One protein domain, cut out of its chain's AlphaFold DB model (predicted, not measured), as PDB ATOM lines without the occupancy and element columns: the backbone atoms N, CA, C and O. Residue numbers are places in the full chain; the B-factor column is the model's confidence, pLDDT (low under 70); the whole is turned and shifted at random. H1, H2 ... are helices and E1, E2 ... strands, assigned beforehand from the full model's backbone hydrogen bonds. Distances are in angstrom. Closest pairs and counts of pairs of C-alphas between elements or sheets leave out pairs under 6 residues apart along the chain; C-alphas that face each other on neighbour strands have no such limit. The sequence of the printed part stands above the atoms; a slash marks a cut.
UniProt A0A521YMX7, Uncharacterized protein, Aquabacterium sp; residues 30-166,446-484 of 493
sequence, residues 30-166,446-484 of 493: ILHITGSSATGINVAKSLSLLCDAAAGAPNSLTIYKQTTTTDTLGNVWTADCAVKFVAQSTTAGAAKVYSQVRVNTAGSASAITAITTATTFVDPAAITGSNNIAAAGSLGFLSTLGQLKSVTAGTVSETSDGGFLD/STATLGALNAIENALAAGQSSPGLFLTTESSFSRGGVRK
ATOM      1  N   ILE A  30      33.950  29.553  21.344       92.75
ATOM      2  CA  ILE A  30      34.703  29.790  20.115       92.75
ATOM      3  C   ILE A  30      35.376  31.153  20.268       92.75
ATOM      4  O   ILE A  30      34.712  32.125  20.618       92.75
ATOM      5  N   LEU A  31      36.685  31.222  20.030       94.50
ATOM      6  CA  LEU A  31      37.430  32.480  20.031       94.50
ATOM      7  C   LEU A  31      37.598  33.005  18.601       94.50
ATOM      8  O   LEU A  31      38.191  32.326  17.765       94.50
ATOM      9  N   HIS A  32      37.170  34.234  18.339       95.50
ATOM     10  CA  HIS A  32      37.281  34.902  17.043       95.50
ATOM     11  C   HIS A  32      38.391  35.948  17.071       95.50
ATOM     12  O   HIS A  32      38.223  37.035  17.628       95.50
ATOM     13  N   ILE A  33      39.523  35.660  16.435       95.50
ATOM     14  CA  ILE A  33      40.658  36.584  16.384       95.50
ATOM     15  C   ILE A  33      40.824  37.224  15.007       95.50
ATOM     16  O   ILE A  33      40.717  36.570  13.968       95.50
ATOM     17  N   THR A  34      41.129  38.517  15.002       94.44
ATOM     18  CA  THR A  34      41.409  39.293  13.788       94.44
ATOM     19  C   THR A  34      42.733  40.057  13.883       94.44
ATOM     20  O   THR A  34      43.452  39.963  14.879       94.44
ATOM     21  N   GLY A  35      43.096  40.799  12.834       91.62
ATOM     22  CA  GLY A  35      44.241  41.705  12.863       91.62
ATOM     23  C   GLY A  35      45.415  41.289  11.981       91.62
ATOM     24  O   GLY A  35      45.252  41.014  10.788       91.62
ATOM     25  N   SER A  36      46.618  41.335  12.556       88.56
ATOM     26  CA  SER A  36      47.888  41.091  11.869       88.56
ATOM     27  C   SER A  36      47.978  39.675  11.304       88.56
ATOM     28  O   SER A  36      47.696  38.693  11.988       88.56
ATOM     29  N   SER A  37      48.447  39.562  10.060       85.69
ATOM     30  CA  SER A  37      48.782  38.275   9.445       85.69
ATOM     31  C   SER A  37      50.041  37.639  10.023       85.69
ATOM     32  O   SER A  37      50.189  36.419   9.940       85.69
ATOM     33  N   ALA A  38      50.922  38.434  10.631       81.75
ATOM     34  CA  ALA A  38      52.257  37.994  11.011       81.75
ATOM     35  C   ALA A  38      52.269  36.987  12.157       81.75
ATOM     36  O   ALA A  38      53.152  36.137  12.263       81.75
ATOM     37  N   THR A  39      51.248  37.037  13.011       85.62
ATOM     38  CA  THR A  39      51.112  36.092  14.116       85.62
ATOM     39  C   THR A  39      50.510  34.766  13.683       85.62
ATOM     40  O   THR A  39      50.630  33.804  14.431       85.62
ATOM     41  N   GLY A  40      49.903  34.661  12.493       88.88
ATOM     42  CA  GLY A  40      49.051  33.528  12.116       88.88
ATOM     43  C   GLY A  40      49.717  32.160  12.286       88.88
ATOM     44  O   GLY A  40      49.158  31.278  12.936       88.88
ATOM     45  N   ILE A  41      50.942  31.994  11.773       87.88
ATOM     46  CA  ILE A  41      51.693  30.732  11.899       87.88
ATOM     47  C   ILE A  41      52.034  30.436  13.364       87.88
ATOM     48  O   ILE A  41      51.899  29.297  13.807       87.88
ATOM     49  N   ASN A  42      52.448  31.441  14.137       88.69
ATOM     50  CA  ASN A  42      52.798  31.238  15.542       88.69
ATOM     51  C   ASN A  42      51.566  30.982  16.408       88.69
ATOM     52  O   ASN A  42      51.620  30.121  17.272       88.69
ATOM     53  N   VAL A  43      50.430  31.616  16.118       91.75
ATOM     54  CA  VAL A  43      49.147  31.281  16.743       91.75
ATOM     55  C   VAL A  43      48.779  29.827  16.445       91.75
ATOM     56  O   VAL A  43      48.430  29.095  17.364       91.75
ATOM     57  N   ALA A  44      48.916  29.365  15.199       91.94
ATOM     58  CA  ALA A  44      48.645  27.971  14.851       91.94
ATOM     59  C   ALA A  44      49.571  26.983  15.593       91.94
ATOM     60  O   ALA A  44      49.089  25.989  16.134       91.94
ATOM     61  N   LYS A  45      50.876  27.279  15.689       89.56
ATOM     62  CA  LYS A  45      51.835  26.475  16.475       89.56
ATOM     63  C   LYS A  45      51.510  26.476  17.971       89.56
ATOM     64  O   LYS A  45      51.562  25.436  18.622       89.56
ATOM     65  N   SER A  46      51.163  27.633  18.528       90.00
ATOM     66  CA  SER A  46      50.716  27.751  19.916       90.00
ATOM     67  C   SER A  46      49.500  26.873  20.183       90.00
ATOM     68  O   SER A  46      49.459  26.156  21.179       90.00
ATOM     69  N   LEU A  47      48.519  26.900  19.280       91.81
ATOM     70  CA  LEU A  47      47.296  26.117  19.415       91.81
ATOM     71  C   LEU A  47      47.558  24.617  19.303       91.81
ATOM     72  O   LEU A  47      46.958  23.866  20.066       91.81
ATOM     73  N   SER A  48      48.492  24.171  18.455       88.94
ATOM     74  CA  SER A  48      48.851  22.745  18.424       88.94
ATOM     75  C   SER A  48      49.425  22.283  19.763       88.94
ATOM     76  O   SER A  48      49.070  21.214  20.246       88.94
ATOM     77  N   LEU A  49      50.232  23.123  20.421       87.06
ATOM     78  CA  LEU A  49      50.780  22.810  21.744       87.06
ATOM     79  C   LEU A  49      49.707  22.831  22.838       87.06
ATOM     80  O   LEU A  49      49.686  21.941  23.683       87.06
ATOM     81  N   LEU A  50      48.818  23.827  22.834       87.06
ATOM     82  CA  LEU A  50      47.752  23.944  23.835       87.06
ATOM     83  C   LEU A  50      46.755  22.791  23.756       87.06
ATOM     84  O   LEU A  50      46.340  22.271  24.792       87.06
ATOM     85  N   CYS A  51      46.379  22.397  22.542       85.06
ATOM     86  CA  CYS A  51      45.393  21.348  22.343       85.06
ATOM     87  C   CYS A  51      45.999  19.967  22.644       85.06
ATOM     88  O   CYS A  51      45.367  19.169  23.339       85.06
ATOM     89  N   ASP A  52      47.262  19.718  22.275       77.25
ATOM     90  CA  ASP A  52      47.936  18.449  22.593       77.25
ATOM     91  C   ASP A  52      48.267  18.318  24.089       77.25
ATOM     92  O   ASP A  52      48.091  17.246  24.675       77.25
ATOM     93  N   ALA A  53      48.677  19.410  24.750       65.81
ATOM     94  CA  ALA A  53      48.917  19.419  26.196       65.81
ATOM     95  C   ALA A  53      47.641  19.122  27.001       65.81
ATOM     96  O   ALA A  53      47.716  18.494  28.057       65.81
ATOM     97  N   ALA A  54      46.474  19.539  26.504       60.94
ATOM     98  CA  ALA A  54      45.192  19.205  27.111       60.94
ATOM     99  C   ALA A  54      44.791  17.738  26.864       60.94
ATOM    100  O   ALA A  54      44.111  17.141  27.698       60.94
ATOM    101  N   ALA A  55      45.215  17.154  25.738       57.44
ATOM    102  CA  ALA A  55      44.824  15.816  25.306       57.44
ATOM    103  C   ALA A  55      45.626  14.671  25.936       57.44
ATOM    104  O   ALA A  55      45.138  13.543  25.979       57.44
ATOM    105  N   GLY A  56      46.873  14.918  26.349       60.34
ATOM    106  CA  GLY A  56      47.804  13.835  26.690       60.34
ATOM    107  C   GLY A  56      48.105  12.892  25.510       60.34
ATOM    108  O   GLY A  56      48.691  11.830  25.713       60.34
ATOM    109  N   ALA A  57      47.705  13.268  24.289       58.31
ATOM    110  CA  ALA A  57      47.861  12.512  23.051       58.31
ATOM    111  C   ALA A  57      48.165  13.470  21.878       58.31
ATOM    112  O   ALA A  57      47.572  14.548  21.818       58.31
ATOM    113  N   PRO A  58      49.063  13.099  20.947       61.78
ATOM    114  CA  PRO A  58      49.407  13.932  19.794       61.78
ATOM    115  C   PRO A  58      48.269  13.990  18.760       61.78
ATOM    116  O   PRO A  58      47.521  13.021  18.606       61.78
ATOM    117  N   ASN A  59      48.211  15.079  17.984       66.38
ATOM    118  CA  ASN A  59      47.275  15.318  16.866       66.38
ATOM    119  C   ASN A  59      45.838  15.696  17.260       66.38
ATOM    120  O   ASN A  59      44.881  15.341  16.569       66.38
ATOM    121  N   SER A  60      45.668  16.443  18.345       81.19
ATOM    122  CA  SER A  60      44.346  16.922  18.771       81.19
ATOM    123  C   SER A  60      43.842  18.140  17.980       81.19
ATOM    124  O   SER A  60      42.669  18.498  18.093       81.19
ATOM    125  N   LEU A  61      44.701  18.779  17.176       91.06
ATOM    126  CA  LEU A  61      44.374  19.968  16.392       91.06
ATOM    127  C   LEU A  61      44.019  19.627  14.936       91.06
ATOM    128  O   LEU A  61      44.807  19.010  14.223       91.06
ATOM    129  N   THR A  62      42.895  20.145  14.442       93.25
ATOM    130  CA  THR A  62      42.583  20.212  13.006       93.25
ATOM    131  C   THR A  62      42.493  21.663  12.553       93.25
ATOM    132  O   THR A  62      41.728  22.441  13.111       93.25
ATOM    133  N   ILE A  63      43.241  22.039  11.516       95.75
ATOM    134  CA  ILE A  63      43.147  23.358  10.886       95.75
ATOM    135  C   ILE A  63      42.344  23.269   9.592       95.75
ATOM    136  O   ILE A  63      42.720  22.544   8.672       95.75
ATOM    137  N   TYR A  64      41.285  24.067   9.492       96.12
ATOM    138  CA  TYR A  64      40.485  24.267   8.286       96.12
ATOM    139  C   TYR A  64      40.833  25.606   7.639       96.12
ATOM    140  O   TYR A  64      40.856  26.631   8.316       96.12
ATOM    141  N   LYS A  65      41.073  25.627   6.328       94.62
ATOM    142  CA  LYS A  65      41.371  26.855   5.574       94.62
ATOM    143  C   LYS A  65      40.803  26.817   4.159       94.62
ATOM    144  O   LYS A  65      40.565  25.748   3.611       94.62
ATOM    145  N   GLN A  66      40.624  27.976   3.535       90.31
ATOM    146  CA  GLN A  66      39.982  28.070   2.213       90.31
ATOM    147  C   GLN A  66      40.923  27.832   1.022       90.31
ATOM    148  O   GLN A  66      40.482  27.808  -0.124       90.31
ATOM    149  N   THR A  67      42.228  27.688   1.260       85.81
ATOM    150  CA  THR A  67      43.229  27.528   0.196       85.81
ATOM    151  C   THR A  67      43.780  26.108   0.156       85.81
ATOM    152  O   THR A  67      43.866  25.426   1.177       85.81
ATOM    153  N   THR A  68      44.217  25.674  -1.024       89.25
ATOM    154  CA  THR A  68      44.824  24.350  -1.240       89.25
ATOM    155  C   THR A  68      46.342  24.328  -1.061       89.25
ATOM    156  O   THR A  68      46.963  23.279  -1.200       89.25
ATOM    157  N   THR A  69      46.957  25.472  -0.743       89.75
ATOM    158  CA  THR A  69      48.406  25.581  -0.524       89.75
ATOM    159  C   THR A  69      48.863  24.719   0.657       89.75
ATOM    160  O   THR A  69      48.103  24.471   1.591       89.75
ATOM    161  N   THR A  70      50.102  24.241   0.648       90.81
ATOM    162  CA  THR A  70      50.614  23.324   1.687       90.81
ATOM    163  C   THR A  70      51.437  24.042   2.758       90.81
ATOM    164  O   THR A  70      51.659  23.501   3.836       90.81
ATOM    165  N   ASP A  71      51.861  25.271   2.482       85.88
ATOM    166  CA  ASP A  71      52.903  26.010   3.198       85.88
ATOM    167  C   ASP A  71      52.434  27.346   3.795       85.88
ATOM    168  O   ASP A  71      53.210  28.032   4.461       85.88
ATOM    169  N   THR A  72      51.165  27.703   3.581       86.94
ATOM    170  CA  THR A  72      50.550  28.968   4.003       86.94
ATOM    171  C   THR A  72      49.127  28.747   4.517       86.94
ATOM    172  O   THR A  72      48.377  27.930   3.977       86.94
ATOM    173  N   LEU A  73      48.722  29.480   5.560       89.81
ATOM    174  CA  LEU A  73      47.364  29.388   6.128       89.81
ATOM    175  C   LEU A  73      46.315  30.150   5.306       89.81
ATOM    176  O   LEU A  73      45.128  29.844   5.383       89.81
ATOM    177  N   GLY A  74      46.746  31.120   4.496       88.50
ATOM    178  CA  GLY A  74      45.846  32.130   3.945       88.50
ATOM    179  C   GLY A  74      45.344  33.092   5.029       88.50
ATOM    180  O   GLY A  74      45.799  33.053   6.173       88.50
ATOM    181  N   ASN A  75      44.407  33.967   4.661       88.94
ATOM    182  CA  ASN A  75      43.915  34.997   5.580       88.94
ATOM    183  C   ASN A  75      42.815  34.496   6.515       88.94
ATOM    184  O   ASN A  75      42.665  35.039   7.603       88.94
ATOM    185  N   VAL A  76      42.045  33.486   6.098       92.56
ATOM    186  CA  VAL A  76      40.899  32.971   6.854       92.56
ATOM    187  C   VAL A  76      41.072  31.478   7.090       92.56
ATOM    188  O   VAL A  76      41.163  30.692   6.142       92.56
ATOM    189  N   TRP A  77      41.121  31.097   8.361       95.31
ATOM    190  CA  TRP A  77      41.295  29.713   8.785       95.31
ATOM    191  C   TRP A  77      40.719  29.491  10.184       95.31
ATOM    192  O   TRP A  77      40.328  30.426  10.880       95.31
ATOM    193  N   THR A  78      40.602  28.236  10.599       96.56
ATOM    194  CA  THR A  78      40.089  27.857  11.918       96.56
ATOM    195  C   THR A  78      40.862  26.684  12.467       96.56
ATOM    196  O   THR A  78      41.043  25.691  11.776       96.56
ATOM    197  N   ALA A  79      41.306  26.817  13.708       95.62
ATOM    198  CA  ALA A  79      41.825  25.739  14.526       95.62
ATOM    199  C   ALA A  79      40.676  25.132  15.335       95.62
ATOM    200  O   ALA A  79      40.028  25.834  16.108       95.62
ATOM    201  N   ASP A  80      40.442  23.839  15.157       93.38
ATOM    202  CA  ASP A  80      39.463  23.040  15.886       93.38
ATOM    203  C   ASP A  80      40.203  22.021  16.750       93.38
ATOM    204  O   ASP A  80      40.986  21.210  16.250       93.38
ATOM    205  N   CYS A  81      39.995  22.108  18.058       89.81
ATOM    206  CA  CYS A  81      40.694  21.306  19.044       89.81
ATOM    207  C   CYS A  81      39.781  20.205  19.562       89.81
ATOM    208  O   CYS A  81      38.816  20.461  20.284       89.81
ATOM    209  N   ALA A  82      40.133  18.961  19.233       83.44
ATOM    210  CA  ALA A  82      39.442  17.771  19.715       83.44
ATOM    211  C   ALA A  82      39.449  17.705  21.249       83.44
ATOM    212  O   ALA A  82      38.470  17.272  21.859       83.44
ATOM    213  N   VAL A  83      40.532  18.187  21.871       79.12
ATOM    214  CA  VAL A  83      40.593  18.419  23.313       79.12
ATOM    215  C   VAL A  83      40.685  19.909  23.590       79.12
ATOM    216  O   VAL A  83      41.584  20.606  23.126       79.12
ATOM    217  N   LYS A  84      39.700  20.394  24.344       84.69
ATOM    218  CA  LYS A  84      39.507  21.808  24.652       84.69
ATOM    219  C   LYS A  84      40.671  22.337  25.486       84.69
ATOM    220  O   LYS A  84      41.100  21.669  26.424       84.69
ATOM    221  N   PHE A  85      41.117  23.560  25.214       84.81
ATOM    222  CA  PHE A  85      42.131  24.218  26.038       84.81
ATOM    223  C   PHE A  85      41.499  25.237  26.988       84.81
ATOM    224  O   PHE A  85      40.446  25.819  26.713       84.81
ATOM    225  N   VAL A  86      42.151  25.446  28.129       82.44
ATOM    226  CA  VAL A  86      41.690  26.355  29.179       82.44
ATOM    227  C   VAL A  86      42.531  27.623  29.151       82.44
ATOM    228  O   VAL A  86      43.754  27.561  29.253       82.44
ATOM    229  N   ALA A  87      41.883  28.781  29.067       82.81
ATOM    230  CA  ALA A  87      42.530  30.070  29.250       82.81
ATOM    231  C   ALA A  87      42.091  30.702  30.570       82.81
ATOM    232  O   ALA A  87      40.896  30.845  30.846       82.81
ATOM    233  N   GLN A  88      43.060  31.119  31.381       72.62
ATOM    234  CA  GLN A  88      42.761  31.888  32.582       72.62
ATOM    235  C   GLN A  88      42.388  33.318  32.193       72.62
ATOM    236  O   GLN A  88      43.155  33.997  31.510       72.62
ATOM    237  N   SER A  89      41.218  33.788  32.633       64.12
ATOM    238  CA  SER A  89      40.918  35.220  32.603       64.12
ATOM    239  C   SER A  89      41.912  35.976  33.486       64.12
ATOM    240  O   SER A  89      42.347  35.477  34.524       64.12
ATOM    241  N   THR A  90      42.242  37.210  33.105       57.00
ATOM    242  CA  THR A  90      43.037  38.117  33.951       57.00
ATOM    243  C   THR A  90      42.266  38.598  35.188       57.00
ATOM    244  O   THR A  90      42.847  39.216  36.077       57.00
ATOM    245  N   THR A  91      40.965  38.306  35.271       53.22
ATOM    246  CA  THR A  91      40.134  38.497  36.466       53.22
ATOM    247  C   THR A  91      40.084  37.196  37.271       53.22
ATOM    248  O   THR A  91      39.776  36.139  36.719       53.22
ATOM    249  N   ALA A  92      40.368  37.267  38.576       47.56
ATOM    250  CA  ALA A  92      40.387  36.102  39.458       47.56
ATOM    251  C   ALA A  92      39.068  35.302  39.378       47.56
ATOM    252  O   ALA A  92      37.999  35.838  39.659       47.56
ATOM    253  N   GLY A  93      39.162  34.016  39.016       52.59
ATOM    254  CA  GLY A  93      38.088  33.032  39.209       52.59
ATOM    255  C   GLY A  93      37.291  32.571  37.982       52.59
ATOM    256  O   GLY A  93      36.470  31.675  38.143       52.59
ATOM    257  N   ALA A  94      37.521  33.085  36.768       61.72
ATOM    258  CA  ALA A  94      36.813  32.601  35.572       61.72
ATOM    259  C   ALA A  94      37.788  32.064  34.515       61.72
ATOM    260  O   ALA A  94      38.269  32.796  33.651       61.72
ATOM    261  N   ALA A  95      38.099  30.771  34.586       72.75
ATOM    262  CA  ALA A  95      38.734  30.079  33.472       72.75
ATOM    263  C   ALA A  95      37.702  29.891  32.349       72.75
ATOM    264  O   ALA A  95      36.585  29.441  32.606       72.75
ATOM    265  N   LYS A  96      38.068  30.235  31.113       83.00
ATOM    266  CA  LYS A  96      37.265  29.921  29.927       83.00
ATOM    267  C   LYS A  96      37.842  28.712  29.213       83.00
ATOM    268  O   LYS A  96      39.057  28.529  29.176       83.00
ATOM    269  N   VAL A  97      36.961  27.902  28.642       85.69
ATOM    270  CA  VAL A  97      37.320  26.691  27.908       85.69
ATOM    271  C   VAL A  97      36.971  26.902  26.445       85.69
ATOM    272  O   VAL A  97      35.824  27.206  26.132       85.69
ATOM    273  N   TYR A  98      37.946  26.723  25.562       89.25
ATOM    274  CA  TYR A  98      37.782  26.933  24.129       89.25
ATOM    275  C   TYR A  98      37.961  25.620  23.374       89.25
ATOM    276  O   TYR A  98      38.894  24.861  23.642       89.25
ATOM    277  N   SER A  99      37.066  25.358  22.422       90.06
ATOM    278  CA  SER A  99      37.205  24.249  21.467       90.06
ATOM    279  C   SER A  99      37.700  24.717  20.106       90.06
ATOM    280  O   SER A  99      38.249  23.916  19.361       90.06
ATOM    281  N   GLN A 100      37.511  25.996  19.768       93.50
ATOM    282  CA  GLN A 100      37.854  26.535  18.454       93.50
ATOM    283  C   GLN A 100      38.485  27.917  18.550       93.50
ATOM    284  O   GLN A 100      38.101  28.736  19.389       93.50
ATOM    285  N   VAL A 101      39.410  28.186  17.632       96.12
ATOM    286  CA  VAL A 101      39.920  29.527  17.350       96.12
ATOM    287  C   VAL A 101      39.758  29.813  15.864       96.12
ATOM    288  O   VAL A 101      40.384  29.169  15.021       96.12
ATOM    289  N   ARG A 102      38.908  30.785  15.542       96.12
ATOM    290  CA  ARG A 102      38.627  31.247  14.183       96.12
ATOM    291  C   ARG A 102      39.438  32.499  13.905       96.12
ATOM    292  O   ARG A 102      39.438  33.428  14.708       96.12
ATOM    293  N   VAL A 103      40.147  32.522  12.784       95.81
ATOM    294  CA  VAL A 103      41.142  33.552  12.480       95.81
ATOM    295  C   VAL A 103      40.823  34.230  11.158       95.81
ATOM    296  O   VAL A 103      40.591  33.551  10.158       95.81
ATOM    297  N   ASN A 104      40.861  35.564  11.149       93.44
ATOM    298  CA  ASN A 104      40.804  36.369   9.932       93.44
ATOM    299  C   ASN A 104      41.819  37.527   9.966       93.44
ATOM    300  O   ASN A 104      41.659  38.501  10.700       93.44
ATOM    301  N   THR A 105      42.851  37.456   9.129       87.06
ATOM    302  CA  THR A 105      43.966  38.414   9.099       87.06
ATOM    303  C   THR A 105      43.804  39.496   8.022       87.06
ATOM    304  O   THR A 105      44.680  39.731   7.186       87.06
ATOM    305  N   ALA A 106      42.674  40.209   8.044       77.88
ATOM    306  CA  ALA A 106      42.337  41.284   7.096       77.88
ATOM    307  C   ALA A 106      43.082  42.626   7.324       77.88
ATOM    308  O   ALA A 106      42.689  43.661   6.781       77.88
ATOM    309  N   GLY A 107      44.171  42.626   8.100       83.00
ATOM    310  CA  GLY A 107      44.996  43.799   8.408       83.00
ATOM    311  C   GLY A 107      44.895  44.215   9.873       83.00
ATOM    312  O   GLY A 107      43.864  44.036  10.509       83.00
ATOM    313  N   SER A 108      45.963  44.785  10.422       87.56
ATOM    314  CA  SER A 108      46.117  45.026  11.866       87.56
ATOM    315  C   SER A 108      45.027  45.886  12.506       87.56
ATOM    316  O   SER A 108      44.618  45.592  13.623       87.56
ATOM    317  N   ALA A 109      44.473  46.874  11.796       86.31
ATOM    318  CA  ALA A 109      43.347  47.654  12.324       86.31
ATOM    319  C   ALA A 109      42.069  46.814  12.539       86.31
ATOM    320  O   ALA A 109      41.236  47.167  13.379       86.31
ATOM    321  N   SER A 110      41.921  45.690  11.820       88.38
ATOM    322  CA  SER A 110      40.737  44.827  11.923       88.38
ATOM    323  C   SER A 110      40.565  44.197  13.302       88.38
ATOM    324  O   SER A 110      39.424  43.995  13.701       88.38
ATOM    325  N   ALA A 111      41.657  44.025  14.064       89.25
ATOM    326  CA  ALA A 111      41.621  43.580  15.461       89.25
ATOM    327  C   ALA A 111      40.639  44.397  16.316       89.25
ATOM    328  O   ALA A 111      40.052  43.871  17.256       89.25
ATOM    329  N   ILE A 112      40.471  45.684  15.989       87.88
ATOM    330  CA  ILE A 112      39.601  46.614  16.711       87.88
ATOM    331  C   ILE A 112      38.270  46.787  15.988       87.88
ATOM    332  O   ILE A 112      37.209  46.668  16.597       87.88
ATOM    333  N   THR A 113      38.300  47.064  14.682       85.31
ATOM    334  CA  THR A 113      37.073  47.411  13.949       85.31
ATOM    335  C   THR A 113      36.106  46.232  13.844       85.31
ATOM    336  O   THR A 113      34.892  46.424  13.935       85.31
ATOM    337  N   ALA A 114      36.629  45.005  13.731       81.25
ATOM    338  CA  ALA A 114      35.830  43.796  13.546       81.25
ATOM    339  C   ALA A 114      35.050  43.350  14.796       81.25
ATOM    340  O   ALA A 114      34.250  42.423  14.712       81.25
ATOM    341  N   ILE A 115      35.226  44.005  15.949       83.62
ATOM    342  CA  ILE A 115      34.345  43.784  17.111       83.62
ATOM    343  C   ILE A 115      32.947  44.342  16.843       83.62
ATOM    344  O   ILE A 115      31.946  43.788  17.280       83.62
ATOM    345  N   THR A 116      32.876  45.458  16.119       81.44
ATOM    346  CA  THR A 116      31.612  46.153  15.830       81.44
ATOM    347  C   THR A 116      31.040  45.809  14.459       81.44
ATOM    348  O   THR A 116      29.875  46.087  14.187       81.44
ATOM    349  N   THR A 117      31.847  45.198  13.591       83.88
ATOM    350  CA  THR A 117      31.459  44.800  12.237       83.88
ATOM    351  C   THR A 117      31.782  43.334  12.024       83.88
ATOM    352  O   THR A 117      32.951  42.952  12.101       83.88
ATOM    353  N   ALA A 118      30.767  42.524  11.725       87.75
ATOM    354  CA  ALA A 118      30.971  41.113  11.435       87.75
ATOM    355  C   ALA A 118      31.951  40.925  10.265       87.75
ATOM    356  O   ALA A 118      31.938  41.676   9.287       87.75
ATOM    357  N   THR A 119      32.805  39.914  10.374       90.44
ATOM    358  CA  THR A 119      33.761  39.508   9.348       90.44
ATOM    359  C   THR A 119      33.619  38.019   9.065       90.44
ATOM    360  O   THR A 119      32.953  37.289   9.798       90.44
ATOM    361  N   THR A 120      34.220  37.567   7.973       92.50
ATOM    362  CA  THR A 120      34.119  36.177   7.539       92.50
ATOM    363  C   THR A 120      35.094  35.296   8.310       92.50
ATOM    364  O   THR A 120      36.294  35.569   8.331       92.50
ATOM    365  N   PHE A 121      34.597  34.195   8.855       94.25
ATOM    366  CA  PHE A 121      35.396  33.114   9.418       94.25
ATOM    367  C   PHE A 121      35.055  31.792   8.737       94.25
ATOM    368  O   PHE A 121      33.971  31.646   8.178       94.25
ATOM    369  N   VAL A 122      35.973  30.826   8.781       94.62
ATOM    370  CA  VAL A 122      35.646  29.436   8.446       94.62
ATOM    371  C   VAL A 122      34.882  28.840   9.629       94.62
ATOM    372  O   VAL A 122      35.291  28.994  10.774       94.62
ATOM    373  N   ASP A 123      33.762  28.181   9.361       94.44
ATOM    374  CA  ASP A 123      32.958  27.498  10.369       94.44
ATOM    375  C   ASP A 123      32.978  25.994  10.097       94.44
ATOM    376  O   ASP A 123      32.322  25.544   9.152       94.44
ATOM    377  N   PRO A 124      33.687  25.201  10.922       91.25
ATOM    378  CA  PRO A 124      33.732  23.758  10.767       91.25
ATOM    379  C   PRO A 124      32.361  23.076  10.721       91.25
ATOM    380  O   PRO A 124      32.206  22.090  10.004       91.25
ATOM    381  N   ALA A 125      31.359  23.611  11.428       89.50
ATOM    382  CA  ALA A 125      30.010  23.048  11.449       89.50
ATOM    383  C   ALA A 125      29.237  23.286  10.138       89.50
ATOM    384  O   ALA A 125      28.312  22.539   9.824       89.50
ATOM    385  N   ALA A 126      29.629  24.299   9.359       88.56
ATOM    386  CA  ALA A 126      29.024  24.642   8.074       88.56
ATOM    387  C   ALA A 126      29.767  24.033   6.867       88.56
ATOM    388  O   ALA A 126      29.366  24.252   5.720       88.56
ATOM    389  N   ILE A 127      30.859  23.289   7.089       90.94
ATOM    390  CA  ILE A 127      31.620  22.642   6.014       90.94
ATOM    391  C   ILE A 127      30.818  21.466   5.447       90.94
ATOM    392  O   ILE A 127      30.551  20.484   6.132       90.94
ATOM    393  N   THR A 128      30.519  21.518   4.150       85.12
ATOM    394  CA  THR A 128      29.888  20.410   3.412       85.12
ATOM    395  C   THR A 128      30.900  19.473   2.743       85.12
ATOM    396  O   THR A 128      30.537  18.384   2.305       85.12
ATOM    397  N   GLY A 129      32.177  19.870   2.673       87.94
ATOM    398  CA  GLY A 129      33.265  19.067   2.120       87.94
ATOM    399  C   GLY A 129      34.646  19.637   2.449       87.94
ATOM    400  O   GLY A 129      34.861  20.850   2.406       87.94
ATOM    401  N   SER A 130      35.593  18.751   2.764       91.06
ATOM    402  CA  SER A 130      36.982  19.114   3.055       91.06
ATOM    403  C   SER A 130      37.960  18.084   2.504       91.06
ATOM    404  O   SER A 130      37.684  16.888   2.589       91.06
ATOM    405  N   ASN A 131      39.125  18.533   2.041       93.00
ATOM    406  CA  ASN A 131      40.212  17.655   1.610       93.00
ATOM    407  C   ASN A 131      41.395  17.764   2.568       93.00
ATOM    408  O   ASN A 131      41.831  18.874   2.882       93.00
ATOM    409  N   ASN A 132      41.949  16.622   2.974       92.44
ATOM    410  CA  ASN A 132      43.216  16.590   3.698       92.44
ATOM    411  C   ASN A 132      44.342  17.096   2.793       92.44
ATOM    412  O   ASN A 132      44.425  16.724   1.623       92.44
ATOM    413  N   ILE A 133      45.219  17.922   3.353       93.06
ATOM    414  CA  ILE A 133      46.396  18.448   2.668       93.06
ATOM    415  C   ILE A 133      47.630  18.105   3.494       93.06
ATOM    416  O   ILE A 133      47.648  18.290   4.709       93.06
ATOM    417  N   ALA A 134      48.682  17.638   2.823       91.94
ATOM    418  CA  ALA A 134      49.981  17.448   3.451       91.94
ATOM    419  C   ALA A 134      50.604  18.814   3.768       91.94
ATOM    420  O   ALA A 134      50.913  19.588   2.861       91.94
ATOM    421  N   ALA A 135      50.773  19.119   5.052       91.12
ATOM    422  CA  ALA A 135      51.420  20.350   5.470       91.12
ATOM    423  C   ALA A 135      52.920  20.323   5.126       91.12
ATOM    424  O   ALA A 135      53.595  19.313   5.317       91.12
ATOM    425  N   ALA A 136      53.439  21.441   4.627       88.56
ATOM    426  CA  ALA A 136      54.823  21.604   4.198       88.56
ATOM    427  C   ALA A 136      55.369  22.971   4.632       88.56
ATOM    428  O   ALA A 136      54.636  23.820   5.145       88.56
ATOM    429  N   GLY A 137      56.673  23.188   4.439       84.38
ATOM    430  CA  GLY A 137      57.322  24.469   4.716       84.38
ATOM    431  C   GLY A 137      57.022  24.982   6.127       84.38
ATOM    432  O   GLY A 137      57.219  24.272   7.113       84.38
ATOM    433  N   SER A 138      56.493  26.205   6.219       81.31
ATOM    434  CA  SER A 138      56.174  26.854   7.498       81.31
ATOM    435  C   SER A 138      55.090  26.136   8.320       81.31
ATOM    436  O   SER A 138      55.039  26.298   9.541       81.31
ATOM    437  N   LEU A 139      54.265  25.308   7.668       89.12
ATOM    438  CA  LEU A 139      53.195  24.521   8.285       89.12
ATOM    439  C   LEU A 139      53.596  23.077   8.585       89.12
ATOM    440  O   LEU A 139      52.790  22.332   9.134       89.12
ATOM    441  N   GLY A 140      54.834  22.674   8.280       87.69
ATOM    442  CA  GLY A 140      55.297  21.294   8.457       87.69
ATOM    443  C   GLY A 140      55.128  20.742   9.880       87.69
ATOM    444  O   GLY A 140      54.990  19.534  10.042       87.69
ATOM    445  N   PHE A 141      55.045  21.603  10.904       84.81
ATOM    446  CA  PHE A 141      54.760  21.206  12.291       84.81
ATOM    447  C   PHE A 141      53.419  20.469  12.457       84.81
ATOM    448  O   PHE A 141      53.270  19.649  13.361       84.81
ATOM    449  N   LEU A 142      52.451  20.716  11.567       88.12
ATOM    450  CA  LEU A 142      51.164  20.023  11.580       88.12
ATOM    451  C   LEU A 142      51.283  18.556  11.166       88.12
ATOM    452  O   LEU A 142      50.389  17.793  11.485       88.12
ATOM    453  N   SER A 143      52.366  18.128  10.504       83.00
ATOM    454  CA  SER A 143      52.550  16.709  10.151       83.00
ATOM    455  C   SER A 143      52.666  15.789  11.375       83.00
ATOM    456  O   SER A 143      52.410  14.592  11.269       83.00
ATOM    457  N   THR A 144      53.036  16.352  12.528       77.00
ATOM    458  CA  THR A 144      53.259  15.630  13.791       77.00
ATOM    459  C   THR A 144      52.318  16.043  14.919       77.00
ATOM    460  O   THR A 144      52.215  15.312  15.899       77.00
ATOM    461  N   LEU A 145      51.711  17.232  14.823       78.50
ATOM    462  CA  LEU A 145      50.942  17.867  15.904       78.50
ATOM    463  C   LEU A 145      49.489  18.182  15.506       78.50
ATOM    464  O   LEU A 145      48.788  18.895  16.222       78.50
ATOM    465  N   GLY A 146      49.020  17.723  14.344       84.38
ATOM    466  CA  GLY A 146      47.662  18.022  13.906       84.38
ATOM    467  C   GLY A 146      47.305  17.545  12.505       84.38
ATOM    468  O   GLY A 146      47.884  16.616  11.950       84.38
ATOM    469  N   GLN A 147      46.284  18.181  11.938       90.88
ATOM    470  CA  GLN A 147      45.800  17.942  10.584       90.88
ATOM    471  C   GLN A 147      45.546  19.269   9.873       90.88
ATOM    472  O   GLN A 147      45.138  20.248  10.495       90.88
ATOM    473  N   LEU A 148      45.747  19.289   8.555       94.19
ATOM    474  CA  LEU A 148      45.441  20.433   7.704       94.19
ATOM    475  C   LEU A 148      44.396  20.035   6.660       94.19
ATOM    476  O   LEU A 148      44.567  19.052   5.936       94.19
ATOM    477  N   LYS A 149      43.321  20.816   6.571       94.62
ATOM    478  CA  LYS A 149      42.202  20.594   5.658       94.62
ATOM    479  C   LYS A 149      41.915  21.842   4.833       94.62
ATOM    480  O   LYS A 149      41.795  22.939   5.377       94.62
ATOM    481  N   SER A 150      41.759  21.665   3.521       93.75
ATOM    482  CA  SER A 150      41.153  22.695   2.667       93.75
ATOM    483  C   SER A 150      39.648  22.537   2.612       93.75
ATOM    484  O   SER A 150      39.140  21.416   2.581       93.75
ATOM    485  N   VAL A 151      38.950  23.664   2.554       92.94
ATOM    486  CA  VAL A 151      37.493  23.741   2.455       92.94
ATOM    487  C   VAL A 151      37.103  24.637   1.288       92.94
ATOM    488  O   VAL A 151      37.769  25.631   1.010       92.94
ATOM    489  N   THR A 152      36.024  24.284   0.591       81.75
ATOM    490  CA  THR A 152      35.515  25.049  -0.566       81.75
ATOM    491  C   THR A 152      34.315  25.932  -0.200       81.75
ATOM    492  O   THR A 152      34.005  26.879  -0.915       81.75
ATOM    493  N   ALA A 153      33.655  25.633   0.921       77.94
ATOM    494  CA  ALA A 153      32.520  26.350   1.494       77.94
ATOM    495  C   ALA A 153      32.490  26.123   3.019       77.94
ATOM    496  O   ALA A 153      33.276  25.329   3.538       77.94
ATOM    497  N   GLY A 154      31.590  26.810   3.727       85.75
ATOM    498  CA  GLY A 154      31.471  26.721   5.186       85.75
ATOM    499  C   GLY A 154      32.094  27.921   5.882       85.75
ATOM    500  O   GLY A 154      33.027  27.784   6.669       85.75
ATOM    501  N   THR A 155      31.616  29.116   5.542       90.75
ATOM    502  CA  THR A 155      31.972  30.344   6.253       90.75
ATOM    503  C   THR A 155      30.781  30.919   6.980       90.75
ATOM    504  O   THR A 155      29.655  30.817   6.500       90.75
ATOM    505  N   VAL A 156      31.059  31.625   8.063       93.88
ATOM    506  CA  VAL A 156      30.079  32.378   8.838       93.88
ATOM    507  C   VAL A 156      30.523  33.834   8.957       93.88
ATOM    508  O   VAL A 156      31.710  34.142   8.822       93.88
ATOM    509  N   SER A 157      29.565  34.733   9.165       93.88
ATOM    510  CA  SER A 157      29.830  36.141   9.449       93.88
ATOM    511  C   SER A 157      29.624  36.397  10.938       93.88
ATOM    512  O   SER A 157      28.496  36.342  11.419       93.88
ATOM    513  N   GLU A 158      30.713  36.651  11.660       92.88
ATOM    514  CA  GLU A 158      30.706  36.854  13.115       92.88
ATOM    515  C   GLU A 158      31.590  38.044  13.492       92.88
ATOM    516  O   GLU A 158      32.498  38.435  12.754       92.88
ATOM    517  N   THR A 159      31.316  38.657  14.638       92.06
ATOM    518  CA  THR A 159      32.179  39.700  15.204       92.06
ATOM    519  C   THR A 159      33.416  39.081  15.841       92.06
ATOM    520  O   THR A 159      33.361  37.989  16.401       92.06
ATOM    521  N   SER A 160      34.536  39.793  15.789       93.06
ATOM    522  CA  SER A 160      35.761  39.380  16.469       93.06
ATOM    523  C   SER A 160      35.669  39.606  17.980       93.06
ATOM    524  O   SER A 160      35.042  40.559  18.434       93.06
ATOM    525  N   ASP A 161      36.364  38.777  18.756       92.94
ATOM    526  CA  ASP A 161      36.583  38.975  20.190       92.94
ATOM    527  C   ASP A 161      37.806  39.866  20.480       92.94
ATOM    528  O   ASP A 161      37.965  40.356  21.602       92.94
ATOM    529  N   GLY A 162      38.696  40.055  19.501       92.94
ATOM    530  CA  GLY A 162      39.955  40.792  19.616       92.94
ATOM    531  C   GLY A 162      41.029  40.251  18.670       92.94
ATOM    532  O   GLY A 162      40.728  39.597  17.676       92.94
ATOM    533  N   GLY A 163      42.305  40.487  18.969       94.25
ATOM    534  CA  GLY A 163      43.394  39.933  18.168       94.25
ATOM    535  C   GLY A 163      44.727  40.649  18.321       94.25
ATOM    536  O   GLY A 163      45.043  41.168  19.391       94.25
ATOM    537  N   PHE A 164      45.519  40.647  17.249       92.38
ATOM    538  CA  PHE A 164      46.895  41.151  17.242       92.38
ATOM    539  C   PHE A 164      47.064  42.318  16.270       92.38
ATOM    540  O   PHE A 164      46.484  42.326  15.189       92.38
ATOM    541  N   LEU A 165      47.905  43.279  16.626       89.88
ATOM    542  CA  LEU A 165      48.238  44.447  15.822       89.88
ATOM    543  C   LEU A 165      49.755  44.561  15.691       89.88
ATOM    544  O   LEU A 165      50.460  44.401  16.685       89.88
ATOM    545  N   ASP A 166      50.248  44.897  14.496       85.75
ATOM    546  CA  ASP A 166      51.690  45.132  14.272       85.75
ATOM    547  C   ASP A 166      52.230  46.345  15.048       85.75
ATOM    548  O   ASP A 166      53.411  46.401  15.369       85.75
ATOM    549  N   SER A 446      37.260  41.875  25.956       86.06
ATOM    550  CA  SER A 446      37.069  41.517  27.358       86.06
ATOM    551  C   SER A 446      38.373  41.041  28.011       86.06
ATOM    552  O   SER A 446      39.333  40.651  27.337       86.06
ATOM    553  N   THR A 447      38.390  40.994  29.346       83.31
ATOM    554  CA  THR A 447      39.490  40.394  30.125       83.31
ATOM    555  C   THR A 447      39.655  38.902  29.842       83.31
ATOM    556  O   THR A 447      40.777  38.393  29.845       83.31
ATOM    557  N   ALA A 448      38.562  38.203  29.525       83.94
ATOM    558  CA  ALA A 448      38.592  36.795  29.151       83.94
ATOM    559  C   ALA A 448      39.253  36.576  27.778       83.94
ATOM    560  O   ALA A 448      40.034  35.636  27.625       83.94
ATOM    561  N   THR A 449      39.012  37.469  26.809       88.81
ATOM    562  CA  THR A 449      39.711  37.444  25.513       88.81
ATOM    563  C   THR A 449      41.210  37.652  25.710       88.81
ATOM    564  O   THR A 449      42.013  36.880  25.194       88.81
ATOM    565  N   LEU A 450      41.610  38.656  26.499       88.69
ATOM    566  CA  LEU A 450      43.027  38.879  26.803       88.69
ATOM    567  C   LEU A 450      43.662  37.667  27.493       88.69
ATOM    568  O   LEU A 450      44.802  37.323  27.190       88.69
ATOM    569  N   GLY A 451      42.931  36.991  28.381       87.94
ATOM    570  CA  GLY A 451      43.343  35.716  28.971       87.94
ATOM    571  C   GLY A 451      43.637  34.636  27.925       87.94
ATOM    572  O   GLY A 451      44.684  33.991  27.975       87.94
ATOM    573  N   ALA A 452      42.762  34.488  26.927       90.56
ATOM    574  CA  ALA A 452      42.953  33.543  25.824       90.56
ATOM    575  C   ALA A 452      44.160  33.891  24.944       90.56
ATOM    576  O   ALA A 452      44.987  33.024  24.664       90.56
ATOM    577  N   LEU A 453      44.322  35.164  24.575       91.75
ATOM    578  CA  LEU A 453      45.476  35.618  23.793       91.75
ATOM    579  C   LEU A 453      46.796  35.438  24.564       91.75
ATOM    580  O   LEU A 453      47.801  35.056  23.969       91.75
ATOM    581  N   ASN A 454      46.791  35.644  25.887       90.19
ATOM    582  CA  ASN A 454      47.931  35.337  26.756       90.19
ATOM    583  C   ASN A 454      48.255  33.838  26.780       90.19
ATOM    584  O   ASN A 454      49.428  33.473  26.755       90.19
ATOM    585  N   ALA A 455      47.248  32.965  26.841       88.88
ATOM    586  CA  ALA A 455      47.466  31.520  26.806       88.88
ATOM    587  C   ALA A 455      48.098  31.086  25.474       88.88
ATOM    588  O   ALA A 455      49.089  30.358  25.479       88.88
ATOM    589  N   ILE A 456      47.579  31.597  24.350       91.31
ATOM    590  CA  ILE A 456      48.125  31.356  23.005       91.31
ATOM    591  C   ILE A 456      49.581  31.814  22.937       91.31
ATOM    592  O   ILE A 456      50.461  31.040  22.579       91.31
ATOM    593  N   GLU A 457      49.870  33.051  23.318       88.00
ATOM    594  CA  GLU A 457      51.232  33.576  23.276       88.00
ATOM    595  C   GLU A 457      52.218  32.772  24.134       88.00
ATOM    596  O   GLU A 457      53.314  32.446  23.681       88.00
ATOM    597  N   ASN A 458      51.832  32.433  25.367       87.00
ATOM    598  CA  ASN A 458      52.716  31.762  26.319       87.00
ATOM    599  C   ASN A 458      52.937  30.273  26.018       87.00
ATOM    600  O   ASN A 458      53.813  29.666  26.633       87.00
ATOM    601  N   ALA A 459      52.179  29.687  25.088       87.44
ATOM    602  CA  ALA A 459      52.383  28.309  24.656       87.44
ATOM    603  C   ALA A 459      53.703  28.121  23.891       87.44
ATOM    604  O   ALA A 459      54.280  27.034  23.920       87.44
ATOM    605  N   LEU A 460      54.202  29.168  23.224       85.19
ATOM    606  CA  LEU A 460      55.477  29.121  22.513       85.19
ATOM    607  C   LEU A 460      56.634  29.568  23.406       85.19
ATOM    608  O   LEU A 460      56.638  30.662  23.971       85.19
ATOM    609  N   ALA A 461      57.665  28.730  23.478       78.50
ATOM    610  CA  ALA A 461      58.922  29.086  24.119       78.50
ATOM    611  C   ALA A 461      59.722  30.093  23.272       78.50
ATOM    612  O   ALA A 461      59.623  30.132  22.041       78.50
ATOM    613  N   ALA A 462      60.577  30.876  23.933       68.31
ATOM    614  CA  ALA A 462      61.545  31.722  23.242       68.31
ATOM    615  C   ALA A 462      62.440  30.876  22.314       68.31
ATOM    616  O   ALA A 462      62.849  29.773  22.669       68.31
ATOM    617  N   GLY A 463      62.717  31.387  21.112       63.03
ATOM    618  CA  GLY A 463      63.479  30.671  20.079       63.03
ATOM    619  C   GLY A 463      62.641  29.821  19.113       63.03
ATOM    620  O   GLY A 463      63.163  29.415  18.082       63.03
ATOM    621  N   GLN A 464      61.339  29.627  19.359       69.56
ATOM    622  CA  GLN A 464      60.413  28.967  18.416       69.56
ATOM    623  C   GLN A 464      59.864  29.926  17.335       69.56
ATOM    624  O   GLN A 464      58.725  29.798  16.881       69.56
ATOM    625  N   SER A 465      60.665  30.922  16.946       64.81
ATOM    626  CA  SER A 465      60.288  32.023  16.051       64.81
ATOM    627  C   SER A 465      59.909  31.567  14.639       64.81
ATOM    628  O   SER A 465      60.361  30.531  14.147       64.81
ATOM    629  N   SER A 466      59.097  32.375  13.961       75.44
ATOM    630  CA  SER A 466      58.858  32.280  12.519       75.44
ATOM    631  C   SER A 466      59.765  33.274  11.781       75.44
ATOM    632  O   SER A 466      60.258  34.220  12.399       75.44
ATOM    633  N   PRO A 467      60.005  33.105  10.471       78.00
ATOM    634  CA  PRO A 467      60.725  34.110   9.700       78.00
ATOM    635  C   PRO A 467      60.126  35.509   9.901       78.00
ATOM    636  O   PRO A 467      58.910  35.677   9.859       78.00
ATOM    637  N   GLY A 468      60.978  36.494  10.180       80.94
ATOM    638  CA  GLY A 468      60.612  37.889  10.413       80.94
ATOM    639  C   GLY A 468      59.859  38.188  11.711       80.94
ATOM    640  O   GLY A 468      59.552  39.355  11.947       80.94
ATOM    641  N   LEU A 469      59.572  37.187  12.554       85.94
ATOM    642  CA  LEU A 469      58.873  37.386  13.821       85.94
ATOM    643  C   LEU A 469      59.434  36.494  14.930       85.94
ATOM    644  O   LEU A 469      59.376  35.265  14.865       85.94
ATOM    645  N   PHE A 470      59.951  37.116  15.985       83.69
ATOM    646  CA  PHE A 470      60.644  36.422  17.064       83.69
ATOM    647  C   PHE A 470      60.089  36.744  18.445       83.69
ATOM    648  O   PHE A 470      59.523  37.808  18.674       83.69
ATOM    649  N   LEU A 471      60.253  35.791  19.365       81.12
ATOM    650  CA  LEU A 471      59.865  35.946  20.762       81.12
ATOM    651  C   LEU A 471      61.072  36.402  21.580       81.12
ATOM    652  O   LEU A 471      62.146  35.808  21.451       81.12
ATOM    653  N   THR A 472      60.897  37.389  22.458       71.94
ATOM    654  CA  THR A 472      61.919  37.736  23.457       71.94
ATOM    655  C   THR A 472      61.538  37.271  24.855       71.94
ATOM    656  O   THR A 472      60.368  37.183  25.228       71.94
ATOM    657  N   THR A 473      62.562  36.970  25.653       55.09
ATOM    658  CA  THR A 473      62.435  36.741  27.097       55.09
ATOM    659  C   THR A 473      62.486  38.045  27.898       55.09
ATOM    660  O   THR A 473      62.048  38.066  29.044       55.09
ATOM    661  N   GLU A 474      62.984  39.139  27.303       48.34
ATOM    662  CA  GLU A 474      63.079  40.468  27.916       48.34
ATOM    663  C   GLU A 474      62.491  41.564  27.005       48.34
ATOM    664  O   GLU A 474      62.682  41.556  25.788       48.34
ATOM    665  N   SER A 475      61.798  42.539  27.608       43.78
ATOM    666  CA  SER A 475      61.144  43.694  26.949       43.78
ATOM    667  C   SER A 475      62.126  44.818  26.566       43.78
ATOM    668  O   SER A 475      61.866  46.002  26.793       43.78
ATOM    669  N   SER A 476      63.321  44.460  26.093       39.75
ATOM    670  CA  SER A 476      64.443  45.391  25.902       39.75
ATOM    671  C   SER A 476      64.338  46.267  24.647       39.75
ATOM    672  O   SER A 476      65.073  47.252  24.544       39.75
ATOM    673  N   PHE A 477      63.392  45.983  23.749       46.97
ATOM    674  CA  PHE A 477      62.997  46.875  22.659       46.97
ATOM    675  C   PHE A 477      61.923  47.842  23.171       46.97
ATOM    676  O   PHE A 477      60.887  47.409  23.675       46.97
ATOM    677  N   SER A 478      62.161  49.155  23.109       43.03
ATOM    678  CA  SER A 478      61.100  50.126  23.363       43.03
ATOM    679  C   SER A 478      60.146  50.180  22.175       43.03
ATOM    680  O   SER A 478      60.525  49.922  21.030       43.03
ATOM    681  N   ARG A 479      58.918  50.622  22.458       45.66
ATOM    682  CA  ARG A 479      58.003  51.220  21.478       45.66
ATOM    683  C   ARG A 479      58.819  52.178  20.596       45.66
ATOM    684  O   ARG A 479      59.439  53.095  21.137       45.66
ATOM    685  N   GLY A 480      58.926  51.901  19.297       42.81
ATOM    686  CA  GLY A 480      59.702  52.721  18.355       42.81
ATOM    687  C   GLY A 480      61.187  52.360  18.155       42.81
ATOM    688  O   GLY A 480      61.932  53.187  17.635       42.81
ATOM    689  N   GLY A 481      61.648  51.162  18.536       38.75
ATOM    690  CA  GLY A 481      62.945  50.633  18.076       38.75
ATOM    691  C   GLY A 481      64.199  51.154  18.797       38.75
ATOM    692  O   GLY A 481      65.313  50.924  18.327       38.75
ATOM    693  N   VAL A 482      64.069  51.805  19.958       35.53
ATOM    694  CA  VAL A 482      65.218  52.208  20.792       35.53
ATOM    695  C   VAL A 482      65.342  51.255  21.986       35.53
ATOM    696  O   VAL A 482      64.352  50.828  22.570       35.53
ATOM    697  N   ARG A 483      66.557  50.855  22.380       35.47
ATOM    698  CA  ARG A 483      66.731  50.047  23.603       35.47
ATOM    699  C   ARG A 483      66.222  50.840  24.808       35.47
ATOM    700  O   ARG A 483      66.520  52.027  24.909       35.47
ATOM    701  N   LYS A 484      65.494  50.197  25.731       35.78
ATOM    702  CA  LYS A 484      65.032  50.800  26.998       35.78
ATOM    703  C   LYS A 484      66.173  51.535  27.714       35.78
ATOM    704  O   LYS A 484      66.942  50.929  28.453       35.78
TER     705      LYS A 484
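Overview. This is residues 30 to 166 and 446 to 484 of the 493 residues of an uncharacterized protein of Aquabacterium sp (UniProt A0A521YMX7). A strongly twisted sheet of seven strands curls round two helices, H1 and H4, with the last turn of H4 meeting the side of H1 about at a right angle. Away from H1, the small sheet E5 E8 packs through E5 on E3 and E4, and the end of the printed part trails off as a tail, of which residues 477 to 482 stick out. The printed part has 176 residues, with four named helices and ten named strands in the order E1 H1 E2 E3 E4 H2 E5 E6 H3 E7 E8 E9 H4 E10. The large sheet runs E6 E7 E2 E3 E4 E1 E9 and is mixed, E5 E8 is antiparallel, and the class is mixed, helices and strands. The whole is compact, with a radius of gyration of the C-alphas of 15.8 A and spans of 51 by 35 by 32 A.

Along the chain. Find C-alpha 30 at (34.703, 29.790, 20.115), where E1, residues 30 to 35, begins. H1, residues 40 to 55, runs 22.5 A, and E2, residues 61 to 65, follows. E3, residues 76 to 88, spans 25.8 A and bends by 100 degrees at residue 83; E4, residues 95 to 104, spans 24.5 A and bends by 74 degrees at residue 99. Next come H2 at 110 to 113, E5 at 119 to 122, E6 at 130 to 132, H3 at 142 to 145, E7 at 146 to 151, E8 at 155 to 158 and E9 at 162 to 165. Past the cut, H4, residues 447 to 458, covers 16.2 A, and E10, residues 469 to 471, ends at C-alpha 471, (59.865, 35.946, 20.762).

Arrangement. E2 E3 E4 form a meander, each strand the antiparallel neighbour of the one before; look at N 62 and O 80, 2.8 A, and N 79 and O 101, 2.8 A. E1, H1 and E2 make a split strand-helix-strand unit, two strands running the same way with E3 and E4 between them, and its crossover is right-handed. E4 and E1 are parallel, with N 33 and O 102 at 2.8 A. H1 and H4 touch, about perpendicular at 87 degrees, closest at the C-alphas of Ser 46 and Ile 456, 5.4 A. H2 is on the opposite face from H1, and H3 only grazes the sheet. Every O i to N i+4 pair is within hydrogen-bond range in H1 and H4. E10 pairs with no named strand.

Size, cuts and confidence. The C-alphas of Thr 128 and Lys 484, the two farthest apart, are 52.1 A from each other. Residues 167 to 445 are not printed, and C-alphas 166 and 446 are 20.0 A apart across that cut. Of the links that are printed whole, none is long. Look for pLDDT under 70 at residues 53 to 59, 89 to 94, 462 to 465 and 473 to 484.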